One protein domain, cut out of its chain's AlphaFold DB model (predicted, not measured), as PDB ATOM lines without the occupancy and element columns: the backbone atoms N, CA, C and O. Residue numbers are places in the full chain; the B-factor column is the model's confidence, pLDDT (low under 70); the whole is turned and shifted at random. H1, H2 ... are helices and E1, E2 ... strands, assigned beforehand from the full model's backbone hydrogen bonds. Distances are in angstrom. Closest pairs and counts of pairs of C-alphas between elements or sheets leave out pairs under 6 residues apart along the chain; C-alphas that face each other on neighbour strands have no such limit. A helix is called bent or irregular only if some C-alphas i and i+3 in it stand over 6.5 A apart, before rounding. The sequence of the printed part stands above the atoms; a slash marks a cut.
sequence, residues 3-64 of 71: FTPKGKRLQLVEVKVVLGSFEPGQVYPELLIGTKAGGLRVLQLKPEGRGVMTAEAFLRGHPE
ATOM      1  N   PHE A   3     249.775 361.368 220.384       89.81
ATOM      2  CA  PHE A   3     250.542 361.543 219.150       89.81
ATOM      3  C   PHE A   3     250.036 360.604 218.058       89.81
ATOM      4  O   PHE A   3     249.490 359.546 218.343       89.81
ATOM      5  N   THR A   4     250.200 360.996 216.795       89.00
ATOM      6  CA  THR A   4     250.045 360.064 215.671       89.00
ATOM      7  C   THR A   4     251.239 359.101 215.614       89.00
ATOM      8  O   THR A   4     252.305 359.430 216.140       89.00
ATOM      9  N   PRO A   5     251.146 357.981 214.874       86.56
ATOM     10  CA  PRO A   5     252.300 357.115 214.602       86.56
ATOM     11  C   PRO A   5     253.459 357.845 213.900       86.56
ATOM     12  O   PRO A   5     254.606 357.424 213.977       86.56
ATOM     13  N   LYS A   6     253.173 358.975 213.239       87.81
ATOM     14  CA  LYS A   6     254.162 359.856 212.594       87.81
ATOM     15  C   LYS A   6     254.780 360.880 213.565       87.81
ATOM     16  O   LYS A   6     255.444 361.812 213.121       87.81
ATOM     17  N   GLY A   7     254.512 360.770 214.868       90.69
ATOM     18  CA  GLY A   7     255.046 361.656 215.906       90.69
ATOM     19  C   GLY A   7     254.413 363.050 215.957       90.69
ATOM     20  O   GLY A   7     254.912 363.922 216.664       90.69
ATOM     21  N   LYS A   8     253.317 363.296 215.226       91.44
ATOM     22  CA  LYS A   8     252.621 364.592 215.252       91.44
ATOM     23  C   LYS A   8     251.709 364.697 216.458       91.44
ATOM     24  O   LYS A   8     250.974 363.758 216.762       91.44
ATOM     25  N   ARG A   9     251.721 365.852 217.128       93.00
ATOM     26  CA  ARG A   9     250.899 366.065 218.324       93.00
ATOM     27  C   ARG A   9     249.417 366.166 217.962       93.00
ATOM     28  O   ARG A   9     249.029 366.918 217.065       93.00
ATOM     29  N   LEU A  10     248.591 365.461 218.726       93.12
ATOM     30  CA  LEU A  10     247.137 365.559 218.698       93.12
ATOM     31  C   LEU A  10     246.641 366.027 220.064       93.12
ATOM     32  O   LEU A  10     246.907 365.413 221.098       93.12
ATOM     33  N   GLN A  11     245.905 367.131 220.074       95.38
ATOM     34  CA  GLN A  11     245.180 367.566 221.258       95.38
ATOM     35  C   GLN A  11     243.722 367.141 221.126       95.38
ATOM     36  O   GLN A  11     243.021 367.618 220.238       95.38
ATOM     37  N   LEU A  12     243.271 366.259 222.013       94.56
ATOM     38  CA  LEU A  12     241.860 365.900 222.120       94.56
ATOM     39  C   LEU A  12     241.135 367.051 222.825       94.56
ATOM     40  O   LEU A  12     241.563 367.474 223.898       94.56
ATOM     41  N   VAL A  13     240.105 367.598 222.184       96.06
ATOM     42  CA  VAL A  13     239.351 368.758 222.685       96.06
ATOM     43  C   VAL A  13     238.071 368.290 223.359       96.06
ATOM     44  O   VAL A  13     237.783 368.699 224.478       96.06
ATOM     45  N   GLU A  14     237.344 367.388 222.703       96.75
ATOM     46  CA  GLU A  14     236.108 366.816 223.222       96.75
ATOM     47  C   GLU A  14     236.097 365.309 222.972       96.75
ATOM     48  O   GLU A  14     236.354 364.847 221.855       96.75
ATOM     49  N   VAL A  15     235.812 364.543 224.026       96.69
ATOM     50  CA  VAL A  15     235.786 363.078 224.004       96.69
ATOM     51  C   VAL A  15     234.588 362.550 224.785       96.69
ATOM     52  O   VAL A  15     234.152 363.157 225.762       96.69
ATOM     53  N   LYS A  16     234.086 361.382 224.386       96.81
ATOM     54  CA  LYS A  16     233.107 360.591 225.134       96.81
ATOM     55  C   LYS A  16     233.722 359.258 225.536       96.81
ATOM     56  O   LYS A  16     234.357 358.592 224.721       96.81
ATOM     57  N   VAL A  17     233.506 358.863 226.786       95.81
ATOM     58  CA  VAL A  17     233.876 357.529 227.265       95.81
ATOM     59  C   VAL A  17     232.890 356.517 226.689       95.81
ATOM     60  O   VAL A  17     231.678 356.724 226.739       95.81
ATOM     61  N   VAL A  18     233.416 355.428 226.142       96.00
ATOM     62  CA  VAL A  18     232.642 354.302 225.622       96.00
ATOM     63  C   VAL A  18     233.033 353.058 226.404       96.00
ATOM     64  O   VAL A  18     234.213 352.737 226.525       96.00
ATOM     65  N   LEU A  19     232.045 352.353 226.948       94.62
ATOM     66  CA  LEU A  19     232.271 351.076 227.620       94.62
ATOM     67  C   LEU A  19     232.454 349.971 226.574       94.62
ATOM     68  O   LEU A  19     231.735 349.930 225.578       94.62
ATOM     69  N   GLY A  20     233.414 349.081 226.802       91.31
ATOM     70  CA  GLY A  20     233.722 347.976 225.897       91.31
ATOM     71  C   GLY A  20     235.132 347.435 226.109       91.31
ATOM     72  O   GLY A  20     235.885 347.948 226.937       91.31
ATOM     73  N   SER A  21     235.486 346.398 225.354       92.56
ATOM     74  CA  SER A  21     236.850 345.872 225.298       92.56
ATOM     75  C   SER A  21     237.475 346.294 223.976       92.56
ATOM     76  O   SER A  21     236.963 345.940 222.917       92.56
ATOM     77  N   PHE A  22     238.557 347.063 224.045       94.25
ATOM     78  CA  PHE A  22     239.280 347.583 222.888       94.25
ATOM     79  C   PHE A  22     240.779 347.466 223.143       94.25
ATOM     80  O   PHE A  22     241.215 347.542 224.291       94.25
ATOM     81  N   GLU A  23     241.565 347.337 222.080       95.25
ATOM     82  CA  GLU A  23     243.018 347.289 222.212       95.25
ATOM     83  C   GLU A  23     243.564 348.679 222.575       95.25
ATOM     84  O   GLU A  23     243.281 349.658 221.872       95.25
ATOM     85  N   PRO A  24     244.338 348.815 223.669       95.44
ATOM     86  CA  PRO A  24     244.886 350.098 224.084       95.44
ATOM     87  C   PRO A  24     245.702 350.778 222.979       95.44
ATOM     88  O   PRO A  24     246.640 350.205 222.433       95.44
ATOM     89  N   GLY A  25     245.352 352.026 222.672       94.06
ATOM     90  CA  GLY A  25     245.999 352.835 221.643       94.06
ATOM     91  C   GLY A  25     245.507 352.563 220.220       94.06
ATOM     92  O   GLY A  25     245.771 353.388 219.349       94.06
ATOM     93  N   GLN A  26     244.771 351.477 219.957       96.19
ATOM     94  CA  GLN A  26     244.249 351.198 218.619       96.19
ATOM     95  C   GLN A  26     243.129 352.177 218.243       96.19
ATOM     96  O   GLN A  26     242.251 352.484 219.050       96.19
ATOM     97  N   VAL A  27     243.150 352.648 216.999       95.88
ATOM     98  CA  VAL A  27     242.127 353.533 216.436       95.88
ATOM     99  C   VAL A  27     241.091 352.728 215.653       95.88
ATOM    100  O   VAL A  27     241.410 352.009 214.708       95.88
ATOM    101  N   TYR A  28     239.828 352.910 216.007       95.31
ATOM    102  CA  TYR A  28     238.648 352.310 215.391       95.31
ATOM    103  C   TYR A  28     237.883 353.356 214.552       95.31
ATOM    104  O   TYR A  28     238.211 354.551 214.600       95.31
ATOM    105  N   PRO A  29     236.860 352.948 213.769       93.56
ATOM    106  CA  PRO A  29     235.983 353.883 213.064       93.56
ATOM    107  C   PRO A  29     235.427 354.982 213.981       93.56
ATOM    108  O   PRO A  29     235.321 354.805 215.192       93.56
ATOM    109  N   GLU A  30     235.092 356.134 213.395       92.88
ATOM    110  CA  GLU A  30     234.640 357.333 214.131       92.88
ATOM    111  C   GLU A  30     235.668 357.889 215.140       92.88
ATOM    112  O   GLU A  30     235.312 358.639 216.046       92.88
ATOM    113  N   LEU A  31     236.948 357.538 214.973       94.44
ATOM    114  CA  LEU A  31     238.070 357.968 215.815       94.44
ATOM    115  C   LEU A  31     237.882 357.566 217.285       94.44
ATOM    116  O   LEU A  31     238.165 358.333 218.212       94.44
ATOM    117  N   LEU A  32     237.396 356.343 217.497       96.25
ATOM    118  CA  LEU A  32     237.402 355.714 218.808       96.25
ATOM    119  C   LEU A  32     238.793 355.146 219.090       96.25
ATOM    120  O   LEU A  32     239.316 354.355 218.317       96.25
ATOM    121  N   ILE A  33     239.398 355.570 220.192       95.88
ATOM    122  CA  ILE A  33     240.717 355.118 220.628       95.88
ATOM    123  C   ILE A  33     240.509 354.115 221.756       95.88
ATOM    124  O   ILE A  33     239.928 354.455 222.790       95.88
ATOM    125  N   GLY A  34     240.970 352.884 221.565       96.38
ATOM    126  CA  GLY A  34     240.925 351.863 222.600       96.38
ATOM    127  C   GLY A  34     241.802 352.232 223.793       96.38
ATOM    128  O   GLY A  34     242.847 352.872 223.664       96.38
ATOM    129  N   THR A  35     241.374 351.848 224.990       94.25
ATOM    130  CA  THR A  35     242.122 352.058 226.234       94.25
ATOM    131  C   THR A  35     242.121 350.772 227.054       94.25
ATOM    132  O   THR A  35     241.418 349.823 226.730       94.25
ATOM    133  N   LYS A  36     242.869 350.738 228.163       92.31
ATOM    134  CA  LYS A  36     242.871 349.574 229.069       92.31
ATOM    135  C   LYS A  36     241.505 349.290 229.716       92.31
ATOM    136  O   LYS A  36     241.320 348.206 230.255       92.31
ATOM    137  N   ALA A  37     240.582 350.253 229.709       91.56
ATOM    138  CA  ALA A  37     239.266 350.133 230.327       91.56
ATOM    139  C   ALA A  37     238.220 350.906 229.507       91.56
ATOM    140  O   ALA A  37     237.860 352.033 229.842       91.56
ATOM    141  N   GLY A  38     237.746 350.306 228.412       94.94
ATOM    142  CA  GLY A  38     236.841 350.970 227.474       94.94
ATOM    143  C   GLY A  38     237.574 351.683 226.346       94.94
ATOM    144  O   GLY A  38     238.715 351.370 226.006       94.94
ATOM    145  N   GLY A  39     236.903 352.654 225.747       96.06
ATOM    146  CA  GLY A  39     237.426 353.467 224.662       96.06
ATOM    147  C   GLY A  39     237.100 354.940 224.855       96.06
ATOM    148  O   GLY A  39     236.185 355.318 225.591       96.06
ATOM    149  N   LEU A  40     237.851 355.783 224.163       95.81
ATOM    150  CA  LEU A  40     237.598 357.210 224.055       95.81
ATOM    151  C   LEU A  40     237.141 357.506 222.635       95.81
ATOM    152  O   LEU A  40     237.939 357.470 221.702       95.81
ATOM    153  N   ARG A  41     235.859 357.817 222.464       97.00
ATOM    154  CA  ARG A  41     235.345 358.346 221.202       97.00
ATOM    155  C   ARG A  41     235.682 359.824 221.121       97.00
ATOM    156  O   ARG A  41     235.151 360.622 221.892       97.00
ATOM    157  N   VAL A  42     236.562 360.191 220.200       96.69
ATOM    158  CA  VAL A  42     236.930 361.590 219.980       96.69
ATOM    159  C   VAL A  42     235.855 362.263 219.134       96.69
ATOM    160  O   VAL A  42     235.459 361.731 218.104       96.69
ATOM    161  N   LEU A  43     235.375 363.430 219.562       96.94
ATOM    162  CA  LEU A  43     234.414 364.239 218.804       96.94
ATOM    163  C   LEU A  43     235.115 365.412 218.122       96.94
ATOM    164  O   LEU A  43     234.915 365.668 216.935       96.94
ATOM    165  N   GLN A  44     235.993 366.087 218.867       97.12
ATOM    166  CA  GLN A  44     236.792 367.199 218.370       97.12
ATOM    167  C   GLN A  44     238.247 367.069 218.795       97.12
ATOM    168  O   GLN A  44     238.566 366.658 219.915       97.12
ATOM    169  N   LEU A  45     239.141 367.485 217.904       96.12
ATOM    170  CA  LEU A  45     240.568 367.526 218.165       96.12
ATOM    171  C   LEU A  45     241.248 368.686 217.443       96.12
ATOM    172  O   LEU A  45     240.704 369.293 216.523       96.12
ATOM    173  N   LYS A  46     242.481 368.962 217.850       96.50
ATOM    174  CA  LYS A  46     243.366 369.939 217.231       96.50
ATOM    175  C   LYS A  46     244.690 369.266 216.855       96.50
ATOM    176  O   LYS A  46     245.493 368.969 217.747       96.50
ATOM    177  N   PRO A  47     244.927 369.016 215.558       94.50
ATOM    178  CA  PRO A  47     246.230 368.593 215.069       94.50
ATOM    179  C   PRO A  47     247.281 369.696 215.215       94.50
ATOM    180  O   PRO A  47     246.970 370.889 215.189       94.50
ATOM    181  N   GLU A  48     248.545 369.299 215.328       93.56
ATOM    182  CA  GLU A  48     249.688 370.212 215.307       93.56
ATOM    183  C   GLU A  48     249.647 371.147 214.086       93.56
ATOM    184  O   GLU A  48     249.468 370.708 212.949       93.56
ATOM    185  N   GLY A  49     249.783 372.455 214.326       93.38
ATOM    186  CA  GLY A  49     249.764 373.474 213.271       93.38
ATOM    187  C   GLY A  49     248.398 373.725 212.618       93.38
ATOM    188  O   GLY A  49     248.330 374.507 211.675       93.38
ATOM    189  N   ARG A  50     247.308 373.100 213.093       93.38
ATOM    190  CA  ARG A  50     245.947 373.296 212.562       93.38
ATOM    191  C   ARG A  50     244.968 373.801 213.626       93.38
ATOM    192  O   ARG A  50     245.252 373.799 214.824       93.38
ATOM    193  N   GLY A  51     243.811 374.278 213.162       96.06
ATOM    194  CA  GLY A  51     242.671 374.629 214.009       96.06
ATOM    195  C   GLY A  51     241.958 373.401 214.584       96.06
ATOM    196  O   GLY A  51     242.251 372.265 214.208       96.06
ATOM    197  N   VAL A  52     241.020 373.646 215.503       97.12
ATOM    198  CA  VAL A  52     240.108 372.608 216.008       97.12
ATOM    199  C   VAL A  52     239.228 372.114 214.857       97.12
ATOM    200  O   VAL A  52     238.764 372.914 214.045       97.12
ATOM    201  N   MET A  53     239.011 370.806 214.777       96.88
ATOM    202  CA  MET A  53     238.155 370.170 213.777       96.88
ATOM    203  C   MET A  53     237.488 368.915 214.336       96.88
ATOM    204  O   MET A  53     237.890 368.396 215.380       96.88
ATOM    205  N   THR A  54     236.473 368.422 213.626       97.12
ATOM    206  CA  THR A  54     235.783 367.188 214.006       97.12
ATOM    207  C   THR A  54     236.637 365.956 213.715       97.12
ATOM    208  O   THR A  54     237.510 365.970 212.837       97.12
ATOM    209  N   ALA A  55     236.364 364.873 214.437       95.06
ATOM    210  CA  ALA A  55     236.988 363.575 214.211       95.06
ATOM    211  C   ALA A  55     236.828 363.080 212.763       95.06
ATOM    212  O   ALA A  55     237.784 362.582 212.170       95.06
ATOM    213  N   GLU A  56     235.657 363.278 212.156       94.50
ATOM    214  CA  GLU A  56     235.372 362.866 210.778       94.50
ATOM    215  C   GLU A  56     236.173 363.686 209.762       94.50
ATOM    216  O   GLU A  56     236.642 363.158 208.752       94.50
ATOM    217  N   ALA A  57     236.340 364.992 209.996       95.06
ATOM    218  CA  ALA A  57     237.188 365.832 209.155       95.06
ATOM    219  C   ALA A  57     238.657 365.398 209.232       95.06
ATOM    220  O   ALA A  57     239.329 365.314 208.204       95.06
ATOM    221  N   PHE A  58     239.131 365.070 210.434       94.56
ATOM    222  CA  PHE A  58     240.489 364.591 210.643       94.56
ATOM    223  C   PHE A  58     240.739 363.233 209.972       94.56
ATOM    224  O   PHE A  58     241.687 363.110 209.200       94.56
ATOM    225  N   LEU A  59     239.869 362.240 210.193       93.19
ATOM    226  CA  LEU A  59     240.011 360.901 209.608       93.19
ATOM    227  C   LEU A  59     239.954 360.905 208.080       93.19
ATOM    228  O   LEU A  59     240.692 360.157 207.448       93.19
ATOM    229  N   ARG A  60     239.141 361.773 207.466       93.56
ATOM    230  CA  ARG A  60     239.130 361.924 205.999       93.56
ATOM    231  C   ARG A  60     240.482 362.365 205.437       93.56
ATOM    232  O   ARG A  60     240.831 361.965 204.333       93.56
ATOM    233  N   GLY A  61     241.226 363.186 206.178       91.88
ATOM    234  CA  GLY A  61     242.581 363.605 205.807       91.88
ATOM    235  C   GLY A  61     243.678 362.619 206.217       91.88
ATOM    236  O   GLY A  61     244.801 362.750 205.739       91.88
ATOM    237  N   HIS A  62     243.357 361.664 207.094       91.62
ATOM    238  CA  HIS A  62     244.291 360.697 207.666       91.62
ATOM    239  C   HIS A  62     243.696 359.277 207.718       91.62
ATOM    240  O   HIS A  62     243.613 358.686 208.803       91.62
ATOM    241  N   PRO A  63     243.248 358.710 206.580       91.00
ATOM    242  CA  PRO A  63     242.632 357.386 206.560       91.00
ATOM    243  C   PRO A  63     243.595 356.288 207.035       91.00
ATOM    244  O   PRO A  63     243.142 355.264 207.536       91.00
ATOM    245  N   GLU A  64     244.912 356.516 206.951       91.69
ATOM    246  CA  GLU A  64     245.942 355.589 207.427       91.69
ATOM    247  C   GLU A  64     245.935 355.370 208.945       91.69
ATOM    248  O   GLU A  64     246.593 354.456 209.432       91.69
TER     249      GLU A  64
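This is residues 3 to 64 of the 71 residues of the protein "Formyl_trans_C domain-containing protein" of Candidatus Lambdaproteobacteria bacterium (UniProt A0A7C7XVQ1). Two long antiparallel strands, E1 and E3, run side by side as a ribbon that is sharply bent into a V, with the short strand E2 beside E3 on one arm and one short helix, H1, set on the sheet beside its strands. A long stretch with no named element, residues 19 to 31, joins E1 to E2. The printed part has 62 residues, with three named strands and then one named helix in the order E1, E2, E3, H1; the sheet's order is E1, E3, E2, all antiparallel. The class is mixed, helices and strands, though under half of the residues are in named elements. The whole is compact, with a radius of gyration of the C-alphas of 11.2 A, and only just elongated, spanning 32 by 21 by 17 A.

Start with E1, residues 9 to 18, an edge strand that bends by 76 degrees at residue 14. Beside it find the inner strand E3, residues 39 to 47, which bends by 77 degrees at residue 44. They are antiparallel, at 151 degrees between their directions; look at N 11 and O 46, 3.0 A apart, and N 18 and O 39, 2.8 A apart, both within hydrogen-bond range. The other edge strand is E2, residues 32 to 34, antiparallel to E3 at 121 degrees and forming a hairpin with it; N 33 and O 40 are within hydrogen-bond range at 2.8 A. E1 and E2 are only just apart, their closest C-alphas being 8.4 A from each other. Residues 27 to 28 also pair with residues 32 to 33 of E2, and residues 53 to 54 with residues 44 to 45 of E3, both antiparallel. The helix H1, residues 55 to 61, is on the sheet at a height of 7.8 A over the sheet, over none of its strands. Its closest C-alpha pair with E3 is Leu 43 and Ala 55, 5.3 A apart. In H1 every O i to N i+4 pair is within hydrogen-bond range.

Find C-alpha 9 at (250.899, 366.065, 218.324); from there E1 runs 22.9 A to C-alpha 18. E2 covers 6.5 A from Leu 32 to Gly 34. E3 begins at C-alpha 39, (237.426, 353.467, 224.662), and runs 20.0 A to Pro 47. H1 runs 10.1 A from Ala 55 to C-alpha 61 at (242.581, 363.605, 205.807).

The C-alphas farthest apart, those of Ser 21 and Gly 49, are 32.8 A from each other. The printed part has no cut. The link E1 to E2 is long, E2 to E3 is tight, and E3 to H1 is short. The mean pLDDT of the printed part is 94.2, and no printed residue is under 70.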